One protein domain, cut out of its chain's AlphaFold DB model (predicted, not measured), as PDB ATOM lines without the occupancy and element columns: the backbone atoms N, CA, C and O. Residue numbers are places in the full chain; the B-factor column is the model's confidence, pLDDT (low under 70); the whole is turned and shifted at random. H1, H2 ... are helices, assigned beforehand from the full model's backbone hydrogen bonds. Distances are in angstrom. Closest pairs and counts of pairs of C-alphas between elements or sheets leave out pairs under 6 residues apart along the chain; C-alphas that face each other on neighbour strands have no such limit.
ATOM      1  N   ALA A 146      82.469 137.320 106.482       93.25
ATOM      2  CA  ALA A 146      81.777 138.562 106.816       93.25
ATOM      3  C   ALA A 146      81.525 139.416 105.564       93.25
ATOM      4  O   ALA A 146      80.405 139.884 105.365       93.25
ATOM      5  N   ALA A 147      82.515 139.538 104.673       92.44
ATOM      6  CA  ALA A 147      82.347 140.218 103.389       92.44
ATOM      7  C   ALA A 147      81.273 139.543 102.515       92.44
ATOM      8  O   ALA A 147      80.454 140.226 101.910       92.44
ATOM      9  N   GLN A 148      81.210 138.206 102.495       93.56
ATOM     10  CA  GLN A 148      80.159 137.476 101.771       93.56
ATOM     11  C   GLN A 148      78.764 137.661 102.386       93.56
ATOM     12  O   GLN A 148      77.762 137.670 101.669       93.56
ATOM     13  N   LYS A 149      78.671 137.803 103.712       93.19
ATOM     14  CA  LYS A 149      77.410 138.105 104.408       93.19
ATOM     15  C   LYS A 149      76.934 139.534 104.153       93.19
ATOM     16  O   LYS A 149      75.732 139.755 104.130       93.19
ATOM     17  N   ALA A 150      77.858 140.466 103.929       94.44
ATOM     18  CA  ALA A 150      77.547 141.857 103.616       94.44
ATOM     19  C   ALA A 150      76.991 142.066 102.193       94.44
ATOM     20  O   ALA A 150      76.498 143.152 101.901       94.44
ATOM     21  N   LEU A 151      77.053 141.050 101.321       95.62
ATOM     22  CA  LEU A 151      76.427 141.092  99.998       95.62
ATOM     23  C   LEU A 151      74.908 141.203 100.126       95.62
ATOM     24  O   LEU A 151      74.266 140.348 100.751       95.62
ATOM     25  N   THR A 152      74.360 142.230  99.484       95.50
ATOM     26  CA  THR A 152      72.918 142.456  99.358       95.50
ATOM     27  C   THR A 152      72.290 141.451  98.390       95.50
ATOM     28  O   THR A 152      72.996 140.782  97.631       95.50
ATOM     29  N   ASP A 153      70.959 141.345  98.381       94.94
ATOM     30  CA  ASP A 153      70.245 140.491  97.418       94.94
ATOM     31  C   ASP A 153      70.545 140.893  95.970       94.94
ATOM     32  O   ASP A 153      70.762 140.040  95.114       94.94
ATOM     33  N   TYR A 154      70.676 142.197  95.736       94.31
ATOM     34  CA  TYR A 154      71.090 142.756  94.457       94.31
ATOM     35  C   TYR A 154      72.507 142.313  94.046       94.31
ATOM     36  O   TYR A 154      72.720 141.850  92.927       94.31
ATOM     37  N   ASP A 155      73.486 142.361  94.959       95.56
ATOM     38  CA  ASP A 155      74.846 141.887  94.652       95.56
ATOM     39  C   ASP A 155      74.864 140.375  94.352       95.56
ATOM     40  O   ASP A 155      75.622 139.902  93.500       95.56
ATOM     41  N   ARG A 156      74.018 139.603  95.049       95.69
ATOM     42  CA  ARG A 156      73.855 138.160  94.818       95.69
ATOM     43  C   ARG A 156      73.234 137.878  93.458       95.69
ATOM     44  O   ARG A 156      73.661 136.932  92.806       95.69
ATOM     45  N   GLU A 157      72.277 138.685  93.016       96.06
ATOM     46  CA  GLU A 157      71.672 138.562  91.689       96.06
ATOM     47  C   GLU A 157      72.714 138.738  90.577       96.06
ATOM     48  O   GLU A 157      72.808 137.890  89.684       96.06
ATOM     49  N   ILE A 158      73.581 139.752  90.685       96.75
ATOM     50  CA  ILE A 158      74.691 139.958  89.742       96.75
ATOM     51  C   ILE A 158      75.631 138.745  89.731       96.75
ATOM     52  O   ILE A 158      75.956 138.218  88.666       96.75
ATOM     53  N   LEU A 159      76.055 138.262  90.905       97.06
ATOM     54  CA  LEU A 159      76.941 137.095  91.001       97.06
ATOM     55  C   LEU A 159      76.290 135.818  90.440       97.06
ATOM     56  O   LEU A 159      76.962 135.040  89.762       97.06
ATOM     57  N   ASN A 160      74.991 135.622  90.670       96.31
ATOM     58  CA  ASN A 160      74.233 134.486  90.142       96.31
ATOM     59  C   ASN A 160      74.118 134.537  88.616       96.31
ATOM     60  O   ASN A 160      74.263 133.504  87.956       96.31
ATOM     61  N   MET A 161      73.892 135.722  88.045       97.25
ATOM     62  CA  MET A 161      73.883 135.929  86.597       97.25
ATOM     63  C   MET A 161      75.261 135.613  85.994       97.25
ATOM     64  O   MET A 161      75.340 134.848  85.030       97.25
ATOM     65  N   ILE A 162      76.346 136.095  86.613       98.00
ATOM     66  CA  ILE A 162      77.726 135.811  86.188       98.00
ATOM     67  C   ILE A 162      78.023 134.303  86.214       98.00
ATOM     68  O   ILE A 162      78.549 133.759  85.241       98.00
ATOM     69  N   GLU A 163      77.678 133.609  87.302       96.81
ATOM     70  CA  GLU A 163      77.917 132.165  87.436       96.81
ATOM     71  C   GLU A 163      77.074 131.347  86.450       96.81
ATOM     72  O   GLU A 163      77.573 130.382  85.862       96.81
ATOM     73  N   SER A 164      75.814 131.736  86.237       96.25
ATOM     74  CA  SER A 164      74.921 131.082  85.273       96.25
ATOM     75  C   SER A 164      75.455 131.229  83.849       96.25
ATOM     76  O   SER A 164      75.509 130.250  83.101       96.25
ATOM     77  N   PHE A 165      75.927 132.429  83.497       98.06
ATOM     78  CA  PHE A 165      76.581 132.698  82.221       98.06
ATOM     79  C   PHE A 165      77.857 131.870  82.040       98.06
ATOM     80  O   PHE A 165      77.996 131.159  81.042       98.06
ATOM     81  N   GLY A 166      78.760 131.892  83.026       97.62
ATOM     82  CA  GLY A 166      80.001 131.114  83.000       97.62
ATOM     83  C   GLY A 166      79.759 129.607  82.891       97.62
ATOM     84  O   GLY A 166      80.426 128.930  82.108       97.62
ATOM     85  N   THR A 167      78.762 129.081  83.608       96.62
ATOM     86  CA  THR A 167      78.384 127.660  83.567       96.62
ATOM     87  C   THR A 167      77.840 127.254  82.196       96.62
ATOM     88  O   THR A 167      78.268 126.235  81.649       96.62
ATOM     89  N   ALA A 168      76.937 128.047  81.613       97.44
ATOM     90  CA  ALA A 168      76.388 127.780  80.283       97.44
ATOM     91  C   ALA A 168      77.472 127.846  79.194       97.44
ATOM     92  O   ALA A 168      77.526 126.984  78.309       97.44
ATOM     93  N   LEU A 169      78.377 128.825  79.290       98.12
ATOM     94  CA  LEU A 169      79.509 128.969  78.379       98.12
ATOM     95  C   LEU A 169      80.473 127.788  78.478       98.12
ATOM     96  O   LEU A 169      80.855 127.222  77.456       98.12
ATOM     97  N   GLU A 170      80.823 127.370  79.693       96.69
ATOM     98  CA  GLU A 170      81.690 126.217  79.908       96.69
ATOM     99  C   GLU A 170      81.080 124.930  79.338       96.69
ATOM    100  O   GLU A 170      81.758 124.161  78.652       96.69
ATOM    101  N   ALA A 171      79.797 124.693  79.618       96.56
ATOM    102  CA  ALA A 171      79.084 123.524  79.124       96.56
ATOM    103  C   ALA A 171      79.046 123.499  77.588       96.56
ATOM    104  O   ALA A 171      79.255 122.444  76.984       96.56
ATOM    105  N   SER A 172      78.853 124.657  76.958       97.62
ATOM    106  CA  SER A 172      78.787 124.763  75.500       97.62
ATOM    107  C   SER A 172      80.157 124.611  74.836       97.62
ATOM    108  O   SER A 172      80.284 123.901  73.843       97.62
ATOM    109  N   LEU A 173      81.205 125.222  75.401       96.38
ATOM    110  CA  LEU A 173      82.563 125.160  74.849       96.38
ATOM    111  C   LEU A 173      83.210 123.780  74.991       96.38
ATOM    112  O   LEU A 173      83.930 123.350  74.093       96.38
ATOM    113  N   PHE A 174      83.006 123.110  76.128       95.56
ATOM    114  CA  PHE A 174      83.825 121.952  76.502       95.56
ATOM    115  C   PHE A 174      83.034 120.663  76.719       95.56
ATOM    116  O   PHE A 174      83.642 119.603  76.864       95.56
ATOM    117  N   ARG A 175      81.697 120.725  76.768       94.31
ATOM    118  CA  ARG A 175      80.840 119.560  77.060       94.31
ATOM    119  C   ARG A 175      79.774 119.304  75.991       94.31
ATOM    120  O   ARG A 175      78.962 118.405  76.166       94.31
ATOM    121  N   GLY A 176      79.773 120.079  74.903       93.44
ATOM    122  CA  GLY A 176      78.828 119.926  73.794       93.44
ATOM    123  C   GLY A 176      77.378 120.266  74.146       93.44
ATOM    124  O   GLY A 176      76.472 119.865  73.420       93.44
ATOM    125  N   ALA A 177      77.140 120.975  75.255       97.31
ATOM    126  CA  ALA A 177      75.801 121.443  75.591       97.31
ATOM    127  C   ALA A 177      75.337 122.513  74.583       97.31
ATOM    128  O   ALA A 177      76.165 123.261  74.055       97.31
ATOM    129  N   PRO A 178      74.027 122.616  74.307       96.88
ATOM    130  CA  PRO A 178      73.519 123.677  73.452       96.88
ATOM    131  C   PRO A 178      73.706 125.045  74.118       96.88
ATOM    132  O   PRO A 178      73.419 125.216  75.306       96.88
ATOM    133  N   TRP A 179      74.131 126.030  73.328       96.81
ATOM    134  CA  TRP A 179      74.091 127.432  73.737       96.81
ATOM    135  C   TRP A 179      72.628 127.878  73.891       96.81
ATOM    136  O   TRP A 179      71.808 127.502  73.044       96.81
ATOM    137  N   PRO A 180      72.260 128.650  74.932       96.88
ATOM    138  CA  PRO A 180      70.885 129.112  75.092       96.88
ATOM    139  C   PRO A 180      70.399 129.867  73.849       96.88
ATOM    140  O   PRO A 180      70.986 130.867  73.451       96.88
ATOM    141  N   ALA A 181      69.302 129.401  73.246       94.50
ATOM    142  CA  ALA A 181      68.809 129.922  71.964       94.50
ATOM    143  C   ALA A 181      68.387 131.402  72.013       94.50
ATOM    144  O   ALA A 181      68.324 132.068  70.984       94.50
ATOM    145  N   THR A 182      68.079 131.911  73.206       94.88
ATOM    146  CA  THR A 182      67.723 133.314  73.427       94.88
ATOM    147  C   THR A 182      68.940 134.217  73.596       94.88
ATOM    148  O   THR A 182      68.781 135.432  73.551       94.88
ATOM    149  N   TRP A 183      70.140 133.673  73.810       95.94
ATOM    150  CA  TRP A 183      71.353 134.471  73.983       95.94
ATOM    151  C   TRP A 183      71.956 134.834  72.627       95.94
ATOM    152  O   TRP A 183      71.886 134.078  71.661       95.94
ATOM    153  N   ARG A 184      72.553 136.023  72.553       93.12
ATOM    154  CA  ARG A 184      73.258 136.514  71.365       93.12
ATOM    155  C   ARG A 184      74.597 135.794  71.203       93.12
ATOM    156  O   ARG A 184      75.119 135.195  72.147       93.12
ATOM    157  N   SER A 185      75.177 135.927  70.010       91.62
ATOM    158  CA  SER A 185      76.489 135.371  69.650       91.62
ATOM    159  C   SER A 185      76.546 133.839  69.762       91.62
ATOM    160  O   SER A 185      75.527 133.160  69.855       91.62
ATOM    161  N   ASN A 186      77.752 133.279  69.683       94.62
ATOM    162  CA  ASN A 186      78.020 131.854  69.855       94.62
ATOM    163  C   ASN A 186      79.166 131.656  70.873       94.62
ATOM    164  O   ASN A 186      79.916 132.604  71.128       94.62
ATOM    165  N   PRO A 187      79.332 130.450  71.456       96.19
ATOM    166  CA  PRO A 187      80.331 130.215  72.498       96.19
ATOM    167  C   PRO A 187      81.781 130.566  72.092       96.19
ATOM    168  O   PRO A 187      82.459 131.213  72.892       96.19
ATOM    169  N   PRO A 188      82.277 130.220  70.882       95.25
ATOM    170  CA  PRO A 188      83.587 130.687  70.408       95.25
ATOM    171  C   PRO A 188      83.750 132.213  70.401       95.25
ATOM    172  O   PRO A 188      84.708 132.717  70.981       95.25
ATOM    173  N   SER A 189      82.796 132.961  69.841       94.06
ATOM    174  CA  SER A 189      82.861 134.430  69.815       94.06
ATOM    175  C   SER A 189      82.777 135.043  71.218       94.06
ATOM    176  O   SER A 189      83.427 136.041  71.513       94.06
ATOM    177  N   VAL A 190      82.011 134.433  72.128       95.44
ATOM    178  CA  VAL A 190      81.972 134.839  73.543       95.44
ATOM    179  C   VAL A 190      83.333 134.624  74.215       95.44
ATOM    180  O   VAL A 190      83.778 135.474  74.985       95.44
ATOM    181  N   ARG A 191      84.019 133.515  73.915       95.06
ATOM    182  CA  ARG A 191      85.372 133.226  74.414       95.06
ATOM    183  C   ARG A 191      86.395 134.256  73.927       95.06
ATOM    184  O   ARG A 191      87.232 134.687  74.718       95.06
ATOM    185  N   GLU A 192      86.327 134.654  72.661       91.75
ATOM    186  CA  GLU A 192      87.163 135.726  72.099       91.75
ATOM    187  C   GLU A 192      86.890 137.053  72.811       91.75
ATOM    188  O   GLU A 192      87.817 137.684  73.316       91.75
ATOM    189  N   ARG A 193      85.610 137.399  72.993       91.31
ATOM    190  CA  ARG A 193      85.208 138.628  73.681       91.31
ATOM    191  C   ARG A 193      85.643 138.665  75.145       91.31
ATOM    192  O   ARG A 193      86.049 139.715  75.629       91.31
ATOM    193  N   LEU A 194      85.640 137.534  75.857       93.69
ATOM    194  CA  LEU A 194      86.230 137.458  77.203       93.69
ATOM    195  C   LEU A 194      87.711 137.848  77.203       93.69
ATOM    196  O   LEU A 194      88.161 138.520  78.132       93.69
ATOM    197  N   CYS A 195      88.460 137.458  76.170       90.06
ATOM    198  CA  CYS A 195      89.851 137.868  76.024       90.06
ATOM    199  C   CYS A 195      89.923 139.376  75.741       90.06
ATOM    200  O   CYS A 195      90.598 140.084  76.476       90.06
ATOM    201  N   GLU A 196      89.157 139.881  74.770       86.50
ATOM    202  CA  GLU A 196      89.116 141.307  74.395       86.50
ATOM    203  C   GLU A 196      88.806 142.246  75.569       86.50
ATOM    204  O   GLU A 196      89.436 143.287  75.720       86.50
ATOM    205  N   VAL A 197      87.847 141.902  76.434       88.56
ATOM    206  CA  VAL A 197      87.488 142.786  77.558       88.56
ATOM    207  C   VAL A 197      88.514 142.740  78.696       88.56
ATOM    208  O   VAL A 197      88.640 143.701  79.461       88.56
ATOM    209  N   SER A 198      89.240 141.625  78.819       88.38
ATOM    210  CA  SER A 198      90.246 141.395  79.867       88.38
ATOM    211  C   SER A 198      91.615 141.950  79.495       88.38
ATOM    212  O   SER A 198      92.427 142.249  80.370       88.38
ATOM    213  N   PHE A 199      91.870 142.082  78.199       83.62
ATOM    214  CA  PHE A 199      93.177 142.336  77.627       83.62
ATOM    215  C   PHE A 199      93.097 143.508  76.655       83.62
ATOM    216  O   PHE A 199      92.254 143.536  75.770       83.62
ATOM    217  N   SER A 200      93.977 144.496  76.805       69.50
ATOM    218  CA  SER A 200      94.040 145.626  75.873       69.50
ATOM    219  C   SER A 200      94.641 145.147  74.548       69.50
ATOM    220  O   SER A 200      95.856 145.025  74.432       69.50
ATOM    221  N   LEU A 201      93.791 144.794  73.577       59.84
ATOM    222  CA  LEU A 201      94.209 144.249  72.273       59.84
ATOM    223  C   LEU A 201      94.466 145.332  71.204       59.84
ATOM    224  O   LEU A 201      94.716 145.012  70.045       59.84
ATOM    225  N   GLY A 202      94.382 146.618  71.565       55.03
ATOM    226  CA  GLY A 202      94.546 147.741  70.637       55.03
ATOM    227  C   GLY A 202      95.984 148.261  70.512       55.03
ATOM    228  O   GLY A 202      96.802 148.114  71.414       55.03
ATOM    229  N   ALA A 203      96.266 148.967  69.407       47.75
ATOM    230  CA  ALA A 203      97.537 149.674  69.173       47.75
ATOM    231  C   ALA A 203      97.794 150.827  70.171       47.75
ATOM    232  O   ALA A 203      98.925 151.294  70.324       47.75
ATOM    233  N   THR A 204      96.752 151.300  70.857       52.03
ATOM    234  CA  THR A 204      96.827 152.301  71.921       52.03
ATOM    235  C   THR A 204      96.858 151.612  73.284       52.03
ATOM    236  O   THR A 204      95.929 150.903  73.662       52.03
ATOM    237  N   ARG A 205      97.930 151.843  74.053       58.44
ATOM    238  CA  ARG A 205      98.085 151.362  75.437       58.44
ATOM    239  C   ARG A 205      97.016 151.986  76.346       58.44
ATOM    240  O   ARG A 205      97.243 153.040  76.931       58.44
ATOM    241  N   GLY A 206      95.851 151.352  76.443       66.19
ATOM    242  CA  GLY A 206      94.771 151.718  77.364       66.19
ATOM    243  C   GLY A 206      94.492 150.619  78.396       66.19
ATOM    244  O   GLY A 206      94.886 149.470  78.176       66.19
ATOM    245  N   PRO A 207      93.826 150.937  79.522       73.88
ATOM    246  CA  PRO A 207      93.375 149.923  80.472       73.88
ATOM    247  C   PRO A 207      92.384 148.951  79.823       73.88
ATOM    248  O   PRO A 207      91.616 149.362  78.949       73.88
ATOM    249  N   PRO A 208      92.375 147.668  80.236       82.94
ATOM    250  CA  PRO A 208      91.368 146.725  79.764       82.94
ATOM    251  C   PRO A 208      89.977 147.188  80.198       82.94
ATOM    252  O   PRO A 208      89.838 147.863  81.220       82.94
ATOM    253  N   LEU A 209      88.933 146.780  79.472       85.19
ATOM    254  CA  LEU A 209      87.566 147.217  79.778       85.19
ATOM    255  C   LEU A 209      87.159 146.871  81.208       85.19
ATOM    256  O   LEU A 209      86.575 147.705  81.886       85.19
ATOM    257  N   THR A 210      87.568 145.704  81.710       88.88
ATOM    258  CA  THR A 210      87.371 145.300  83.118       88.88
ATOM    259  C   THR A 210      87.849 146.311  84.169       88.88
ATOM    260  O   THR A 210      87.349 146.285  85.292       88.88
ATOM    261  N   ALA A 211      88.782 147.212  83.844       86.50
ATOM    262  CA  ALA A 211      89.268 148.232  84.772       86.50
ATOM    263  C   ALA A 211      88.258 149.362  85.022       86.50
ATOM    264  O   ALA A 211      88.392 150.077  86.010       86.50
ATOM    265  N   ASN A 212      87.253 149.520  84.160       85.81
ATOM    266  CA  ASN A 212      86.315 150.632  84.265       85.81
ATOM    267  C   ASN A 212      85.132 150.342  85.206       85.81
ATOM    268  O   ASN A 212      84.340 151.248  85.429       85.81
ATOM    269  N   LEU A 213      85.026 149.125  85.776       88.88
ATOM    270  CA  LEU A 213      83.892 148.648  86.599       88.88
ATOM    271  C   LEU A 213      83.461 149.621  87.684       88.88
ATOM    272  O   LEU A 213      84.279 150.186  88.401       88.88
ATOM    273  N   SER A 214      82.138 149.751  87.828       89.25
ATOM    274  CA  SER A 214      81.499 150.551  88.869       89.25
ATOM    275  C   SER A 214      80.611 149.650  89.739       89.25
ATOM    276  O   SER A 214      79.395 149.831  89.768       89.25
ATOM    277  N   PRO A 215      81.187 148.626  90.406       91.12
ATOM    278  CA  PRO A 215      80.434 147.764  91.305       91.12
ATOM    279  C   PRO A 215      80.017 148.546  92.556       91.12
ATOM    280  O   PRO A 215      80.648 149.535  92.936       91.12
ATOM    281  N   THR A 216      78.994 148.056  93.256       91.62
ATOM    282  CA  THR A 216      78.684 148.540  94.608       91.62
ATOM    283  C   THR A 216      79.891 148.318  95.537       91.62
ATOM    284  O   THR A 216      80.705 147.420  95.293       91.62
ATOM    285  N   PRO A 217      80.022 149.069  96.648       91.12
ATOM    286  CA  PRO A 217      81.121 148.862  97.594       91.12
ATOM    287  C   PRO A 217      81.216 147.426  98.137       91.12
ATOM    288  O   PRO A 217      82.319 146.929  98.355       91.12
ATOM    289  N   ALA A 218      80.079 146.747  98.324       92.25
ATOM    290  CA  ALA A 218      80.043 145.353  98.762       92.25
ATOM    291  C   ALA A 218      80.517 144.396  97.653       92.25
ATOM    292  O   ALA A 218      81.319 143.495  97.912       92.25
ATOM    293  N   LEU A 219      80.086 144.621  96.408       94.12
ATOM    294  CA  LEU A 219      80.471 143.808  95.254       94.12
ATOM    295  C   LEU A 219      81.930 144.035  94.822       94.12
ATOM    296  O   LEU A 219      82.555 143.116  94.298       94.12
ATOM    297  N   ALA A 220      82.515 145.206  95.092       92.00
ATOM    298  CA  ALA A 220      83.892 145.556  94.720       92.00
ATOM    299  C   ALA A 220      84.955 144.604  95.303       92.00
ATOM    300  O   ALA A 220      86.018 144.415  94.714       92.00
ATOM    301  N   GLY A 221      84.669 143.964  96.444       91.44
ATOM    302  CA  GLY A 221      85.533 142.928  97.025       91.44
ATOM    303  C   GLY A 221      85.514 141.593  96.268       91.44
ATOM    304  O   GLY A 221      86.323 140.712  96.553       91.44
ATOM    305  N   PHE A 222      84.593 141.442  95.319       95.50
ATOM    306  CA  PHE A 222      84.300 140.206  94.601       95.50
ATOM    307  C   PHE A 222      84.332 140.379  93.079       95.50
ATOM    308  O   PHE A 222      84.464 139.396  92.360       95.50
ATOM    309  N   VAL A 223      84.228 141.597  92.562       95.50
ATOM    310  CA  VAL A 223      84.298 141.866  91.127       95.50
ATOM    311  C   VAL A 223      85.095 143.141  90.913       95.50
ATOM    312  O   VAL A 223      84.681 144.217  91.333       95.50
ATOM    313  N   HIS A 224      86.257 143.013  90.278       92.62
ATOM    314  CA  HIS A 224      87.129 144.140  89.967       92.62
ATOM    315  C   HIS A 224      88.057 143.799  88.801       92.62
ATOM    316  O   HIS A 224      88.381 142.634  88.572       92.62
ATOM    317  N   GLY A 225      88.505 144.824  88.078       88.31
ATOM    318  CA  GLY A 225      89.559 144.686  87.078       88.31
ATOM    319  C   GLY A 225      90.944 144.444  87.693       88.31
ATOM    320  O   GLY A 225      91.092 144.357  88.920       88.31
ATOM    321  N   PRO A 226      91.984 144.341  86.852       84.75
ATOM    322  CA  PRO A 226      93.344 144.132  87.319       84.75
ATOM    323  C   PRO A 226      93.875 145.354  88.073       84.75
ATOM    324  O   PRO A 226      93.688 146.497  87.658       84.75
ATOM    325  N   ARG A 227      94.598 145.113  89.174       75.12
ATOM    326  CA  ARG A 227      95.239 146.182  89.971       75.12
ATOM    327  C   ARG A 227      96.453 146.806  89.285       75.12
ATOM    328  O   ARG A 227      96.817 147.939  89.583       75.12
ATOM    329  N   HIS A 228      97.093 146.050  88.398       71.19
ATOM    330  CA  HIS A 228      98.270 146.466  87.648       71.19
ATOM    331  C   HIS A 228      98.073 146.137  86.173       71.19
ATOM    332  O   HIS A 228      97.542 145.076  85.839       71.19
ATOM    333  N   TYR A 229      98.527 147.035  85.300       67.19
ATOM    334  CA  TYR A 229      98.536 146.796  83.862       67.19
ATOM    335  C   TYR A 229      99.375 145.558  83.552       67.19
ATOM    336  O   TYR A 229     100.527 145.459  83.975       67.19
ATOM    337  N   ARG A 230      98.787 144.617  82.813       65.50
ATOM    338  CA  ARG A 230      99.511 143.474  82.261       65.50
ATOM    339  C   ARG A 230      99.813 143.793  80.809       65.50
ATOM    340  O   ARG A 230      98.891 143.998  80.024       65.50
ATOM    341  N   GLU A 231     101.095 143.873  80.470       58.09
ATOM    342  CA  GLU A 231     101.495 143.877  79.068       58.09
ATOM    343  C   GLU A 231     101.120 142.515  78.491       58.09
ATOM    344  O   GLU A 231     101.634 141.485  78.934       58.09
ATOM    345  N   LEU A 232     100.191 142.496  77.535       56.78
ATOM    346  CA  LEU A 232     100.016 141.306  76.724       56.78
ATOM    347  C   LEU A 232     101.258 141.135  75.877       56.78
ATOM    348  O   LEU A 232     101.614 142.010  75.090       56.78
ATOM    349  N   ARG A 233     101.880 139.968  75.992       55.75
ATOM    350  CA  ARG A 233     102.624 139.446  74.858       55.75
ATOM    351  C   ARG A 233     101.559 139.057  73.839       55.75
ATOM    352  O   ARG A 233     100.614 138.355  74.184       55.75
ATOM    353  N   GLU A 234     101.683 139.556  72.615       48.62
ATOM    354  CA  GLU A 234     100.706 139.481  71.509       48.62
ATOM    355  C   GLU A 234     100.179 138.058  71.181       48.62
ATOM    356  O   GLU A 234      99.304 137.898  70.336       48.62
ATOM    357  N   ALA A 235     100.673 137.018  71.859       49.56
ATOM    358  CA  ALA A 235     100.363 135.610  71.654       49.56
ATOM    359  C   ALA A 235      99.339 134.995  72.635       49.56
ATOM    360  O   ALA A 235      98.952 133.845  72.433       49.56
ATOM    361  N   ASP A 236      98.894 135.690  73.690       65.31
ATOM    362  CA  ASP A 236      98.332 134.946  74.829       65.31
ATOM    363  C   ASP A 236      96.826 134.622  74.758       65.31
ATOM    364  O   ASP A 236      96.426 133.633  75.357       65.31
ATOM    365  N   GLY A 237      95.978 135.324  73.995       82.56
ATOM    366  CA  GLY A 237      94.569 134.935  73.748       82.56
ATOM    367  C   GLY A 237      93.835 134.284  74.945       82.56
ATOM    368  O   GLY A 237      93.818 134.806  76.061       82.56
ATOM    369  N   TRP A 238      93.257 133.093  74.733       91.44
ATOM    370  CA  TRP A 238      92.624 132.315  75.811       91.44
ATOM    371  C   TRP A 238      93.610 131.790  76.860       91.44
ATOM    372  O   TRP A 238      93.225 131.579  78.007       91.44
ATOM    373  N   GLU A 239      94.869 131.565  76.490       90.50
ATOM    374  CA  GLU A 239      95.895 131.123  77.432       90.50
ATOM    375  C   GLU A 239      96.175 132.202  78.483       90.50
ATOM    376  O   GLU A 239      96.201 131.909  79.673       90.50
ATOM    377  N   GLY A 240      96.233 133.470  78.083       89.44
ATOM    378  CA  GLY A 240      96.290 134.609  78.991       89.44
ATOM    379  C   GLY A 240      95.094 134.623  79.938       89.44
ATOM    380  O   GLY A 240      95.257 134.830  81.140       89.44
ATOM    381  N   PHE A 241      93.890 134.320  79.434       92.56
ATOM    382  CA  PHE A 241      92.691 134.236  80.276       92.56
ATOM    383  C   PHE A 241      92.783 133.090  81.303       92.56
ATOM    384  O   PHE A 241      92.418 133.266  82.467       92.56
ATOM    385  N   ARG A 242      93.344 131.932  80.920       94.31
ATOM    386  CA  ARG A 242      93.617 130.792  81.822       94.31
ATOM    387  C   ARG A 242      94.638 131.113  82.915       94.31
ATOM    388  O   ARG A 242      94.627 130.451  83.955       94.31
ATOM    389  N   GLN A 243      95.512 132.090  82.684       92.44
ATOM    390  CA  GLN A 243      96.530 132.550  83.634       92.44
ATOM    391  C   GLN A 243      96.017 133.620  84.607       92.44
ATOM    392  O   GLN A 243      96.710 133.954  85.570       92.44
ATOM    393  N   LEU A 244      94.807 134.161  84.409       91.81
ATOM    394  CA  LEU A 244      94.191 135.050  85.393       91.81
ATOM    395  C   LEU A 244      94.002 134.267  86.689       91.81
ATOM    396  O   LEU A 244      93.149 133.393  86.745       91.81
ATOM    397  N   VAL A 245      94.798 134.552  87.722       91.75
ATOM    398  CA  VAL A 245      94.707 133.863  89.021       91.75
ATOM    399  C   VAL A 245      93.440 134.301  89.757       91.75
ATOM    400  O   VAL A 245      92.724 133.472  90.325       91.75
ATOM    401  N   ASP A 246      93.138 135.602  89.710       93.25
ATOM    402  CA  ASP A 246      92.081 136.232  90.498       93.25
ATOM    403  C   ASP A 246      90.678 135.952  89.933       93.25
ATOM    404  O   ASP A 246      90.363 136.384  88.819       93.25
ATOM    405  N   PRO A 247      89.795 135.248  90.674       96.12
ATOM    406  CA  PRO A 247      88.415 135.050  90.247       96.12
ATOM    407  C   PRO A 247      87.633 136.366  90.138       96.12
ATOM    408  O   PRO A 247      86.621 136.390  89.442       96.12
ATOM    409  N   CYS A 248      88.046 137.451  90.801       95.75
ATOM    410  CA  CYS A 248      87.418 138.766  90.658       95.75
ATOM    411  C   CYS A 248      87.632 139.350  89.255       95.75
ATOM    412  O   CYS A 248      86.675 139.844  88.659       95.75
ATOM    413  N   GLU A 249      88.839 139.211  88.695       94.62
ATOM    414  CA  GLU A 249      89.157 139.644  87.324       94.62
ATOM    415  C   GLU A 249      88.378 138.819  86.289       94.62
ATOM    416  O   GLU A 249      87.831 139.354  85.325       94.62
ATOM    417  N   ARG A 250      88.244 137.505  86.515       96.50
ATOM    418  CA  ARG A 250      87.437 136.642  85.635       96.50
ATOM    419  C   ARG A 250      85.947 136.985  85.713       96.50
ATOM    420  O   ARG A 250      85.283 137.035  84.681       96.50
ATOM    421  N   ARG A 251      85.419 137.275  86.910       97.88
ATOM    422  CA  ARG A 251      84.032 137.749  87.087       97.88
ATOM    423  C   ARG A 251      83.783 139.080  86.407       97.88
ATOM    424  O   ARG A 251      82.725 139.248  85.820       97.88
ATOM    425  N   ALA A 252      84.752 139.991  86.447       96.31
ATOM    426  CA  ALA A 252      84.665 141.265  85.753       96.31
ATOM    427  C   ALA A 252      84.444 141.070  84.248       96.31
ATOM    428  O   ALA A 252      83.515 141.638  83.674       96.31
ATOM    429  N   ALA A 253      85.254 140.211  83.626       95.69
ATOM    430  CA  ALA A 253      85.109 139.875  82.216       95.69
ATOM    431  C   ALA A 253      83.763 139.196  81.926       95.69
ATOM    432  O   ALA A 253      83.047 139.603  81.014       95.69
ATOM    433  N   LEU A 254      83.387 138.200  82.735       97.94
ATOM    434  CA  LEU A 254      82.115 137.493  82.590       97.94
ATOM    435  C   LEU A 254      80.913 138.427  82.712       97.94
ATOM    436  O   LEU A 254      79.982 138.288  81.929       97.94
ATOM    437  N   TRP A 255      80.936 139.386  83.638       97.31
ATOM    438  CA  TRP A 255      79.851 140.345  83.821       97.31
ATOM    439  C   TRP A 255      79.644 141.207  82.579       97.31
ATOM    440  O   TRP A 255      78.527 141.298  82.071       97.31
ATOM    441  N   ILE A 256      80.727 141.779  82.043       95.00
ATOM    442  CA  ILE A 256      80.669 142.586  80.820       95.00
ATOM    443  C   ILE A 256      80.107 141.742  79.678       95.00
ATOM    444  O   ILE A 256      79.144 142.130  79.024       95.00
ATOM    445  N   VAL A 257      80.663 140.554  79.442       95.75
ATOM    446  CA  VAL A 257      80.246 139.745  78.293       95.75
ATOM    447  C   VAL A 257      78.823 139.204  78.457       95.75
ATOM    448  O   VAL A 257      78.079 139.175  77.474       95.75
ATOM    449  N   ALA A 258      78.403 138.851  79.674       96.50
ATOM    450  CA  ALA A 258      77.030 138.450  79.969       96.50
ATOM    451  C   ALA A 258      76.038 139.584  79.680       96.50
ATOM    452  O   ALA A 258      75.045 139.348  78.994       96.50
ATOM    453  N   TRP A 259      76.352 140.815  80.101       94.75
ATOM    454  CA  TRP A 259      75.534 142.003  79.833       94.75
ATOM    455  C   TRP A 259      75.246 142.200  78.335       94.75
ATOM    456  O   TRP A 259      74.126 142.512  77.940       94.75
ATOM    457  N   HIS A 260      76.237 141.947  77.477       91.62
ATOM    458  CA  HIS A 260      76.071 142.063  76.024       91.62
ATOM    459  C   HIS A 260      75.422 140.844  75.361       91.62
ATOM    460  O   HIS A 260      74.829 140.972  74.284       91.62
ATOM    461  N   SER A 261      75.553 139.669  75.972       94.75
ATOM    462  CA  SER A 261      75.128 138.402  75.372       94.75
ATOM    463  C   SER A 261      73.705 138.011  75.755       94.75
ATOM    464  O   SER A 261      73.041 137.347  74.964       94.75
ATOM    465  N   ILE A 262      73.215 138.411  76.931       95.56
ATOM    466  CA  ILE A 262      71.886 138.041  77.432       95.56
ATOM    467  C   ILE A 262      70.894 139.176  77.125       95.56
ATOM    468  O   ILE A 262      71.005 140.260  77.699       95.56
ATOM    469  N   PRO A 263      69.910 138.978  76.230       92.62
ATOM    470  CA  PRO A 263      68.920 140.009  75.939       92.62
ATOM    471  C   PRO A 263      67.975 140.250  77.111       92.62
ATOM    472  O   PRO A 263      67.572 139.311  77.792       92.62
ATOM    473  N   GLY A 264      67.548 141.503  77.268       90.38
ATOM    474  CA  GLY A 264      66.491 141.867  78.213       90.38
ATOM    475  C   GLY A 264      66.907 141.829  79.682       90.38
ATOM    476  O   GLY A 264      66.028 141.798  80.536       90.38
ATOM    477  N   LEU A 265      68.212 141.825  79.984       92.06
ATOM    478  CA  LEU A 265      68.677 142.069  81.347       92.06
ATOM    479  C   LEU A 265      68.220 143.454  81.822       92.06
ATOM    480  O   LEU A 265      68.232 144.421  81.056       92.06
ATOM    481  N   ASP A 266      67.828 143.536  83.092       91.12
ATOM    482  CA  ASP A 266      67.446 144.792  83.733       91.12
ATOM    483  C   ASP A 266      68.638 145.763  83.752       91.12
ATOM    484  O   ASP A 266      69.755 145.362  84.076       91.12
ATOM    485  N   ALA A 267      68.405 147.040  83.428       88.31
ATOM    486  CA  ALA A 267      69.429 148.092  83.409       88.31
ATOM    487  C   ALA A 267      70.217 148.204  84.720       88.31
ATOM    488  O   ALA A 267      71.388 148.586  84.705       88.31
ATOM    489  N   THR A 268      69.599 147.844  85.844       88.06
ATOM    490  CA  THR A 268      70.264 147.783  87.144       88.06
ATOM    491  C   THR A 268      71.423 146.785  87.140       88.06
ATOM    492  O   THR A 268      72.478 147.113  87.651       88.06
ATOM    493  N   LEU A 269      71.337 145.647  86.444       91.56
ATOM    494  CA  LEU A 269      72.411 144.640  86.373       91.56
ATOM    495  C   LEU A 269      73.615 145.056  85.500       91.56
ATOM    496  O   LEU A 269      74.508 144.243  85.243       91.56
ATOM    497  N   SER A 270      73.647 146.301  85.023       90.50
ATOM    498  CA  SER A 270      74.719 146.843  84.195       90.50
ATOM    499  C   SER A 270      76.064 146.904  84.944       90.50
ATOM    500  O   SER A 270      76.111 147.317  86.103       90.50
TER     501      SER A 270
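AT A GLANCE: This is residues 146 to 270 of the 282 residues of an uncharacterized protein of Arenimonas caeni (UniProt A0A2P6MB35). Two long helices, H2 and H3, meet near one end of each as a V, and H6 crosses the V in the core, packed on both. The stretch from residue 199 to 236, with short H4 in it, runs past the open end of the V, H5 packs on H3, and short H1 lies at the rim. The printed part has 125 residues with six named helices, H1 to H6 in order, and no named strand: all helix, 63 residues in named elements. It is compact, with a radius of gyration of the C-alphas of 14.6 A and spans of 40 by 35 by 24 A.

HOW THE PARTS SIT: H1, residues 146 to 149, touches no helix. H2, residues 153 to 174, touches H3, residues 187 to 198, with residues 169 to 173 alone, at a steep tilt of 53 degrees, opposite ways; the closest C-alphas, of Leu 173 and Pro 187, are 6.0 A apart. H3, the hub, touches four helices. H6, residues 247 to 261, touches H3 at a steep tilt of 56 degrees, opposite ways, closest at the C-alphas of Leu 194 and Ala 253, 5.7 A. H6 is about perpendicular to H2, at 82 degrees, and touches its residues 158 to 166 alone, closest at the C-alphas of Ile 162 and Trp 255, 5.5 A. H4, residues 209 to 212, touches H3 at its residues 197 to 198 alone, closest at the C-alphas of Val 197 and Leu 209, 5.0 A, and touches H6, closest at the C-alphas of Thr 210 and Ala 252, 5.5 A. H5, residues 237 to 242, touches H3 about perpendicular, at 80 degrees, closest at the C-alphas of Cys 195 and Gly 237, 6.0 A. Every O i to N i+4 pair is within hydrogen-bond range in H2, H3, H5 and H6; H1 and H4 are too short for one.

IN THESE COORDINATES: H1 begins at C-alpha 146 (81.777, 138.562, 106.816). H2 is 31.1 A long, H3 16.7 A and H6 20.2 A, ending at C-alpha 261 (75.128, 138.402, 75.372).

THE WHOLE: The C-alphas of Ala 146 and Ala 203, the two farthest apart, are 42.3 A apart. The printed part has no cut; the links H2 to H3 and H4 to H5 are long. Residues 200 to 206 and 229 to 236 have pLDDT under 70.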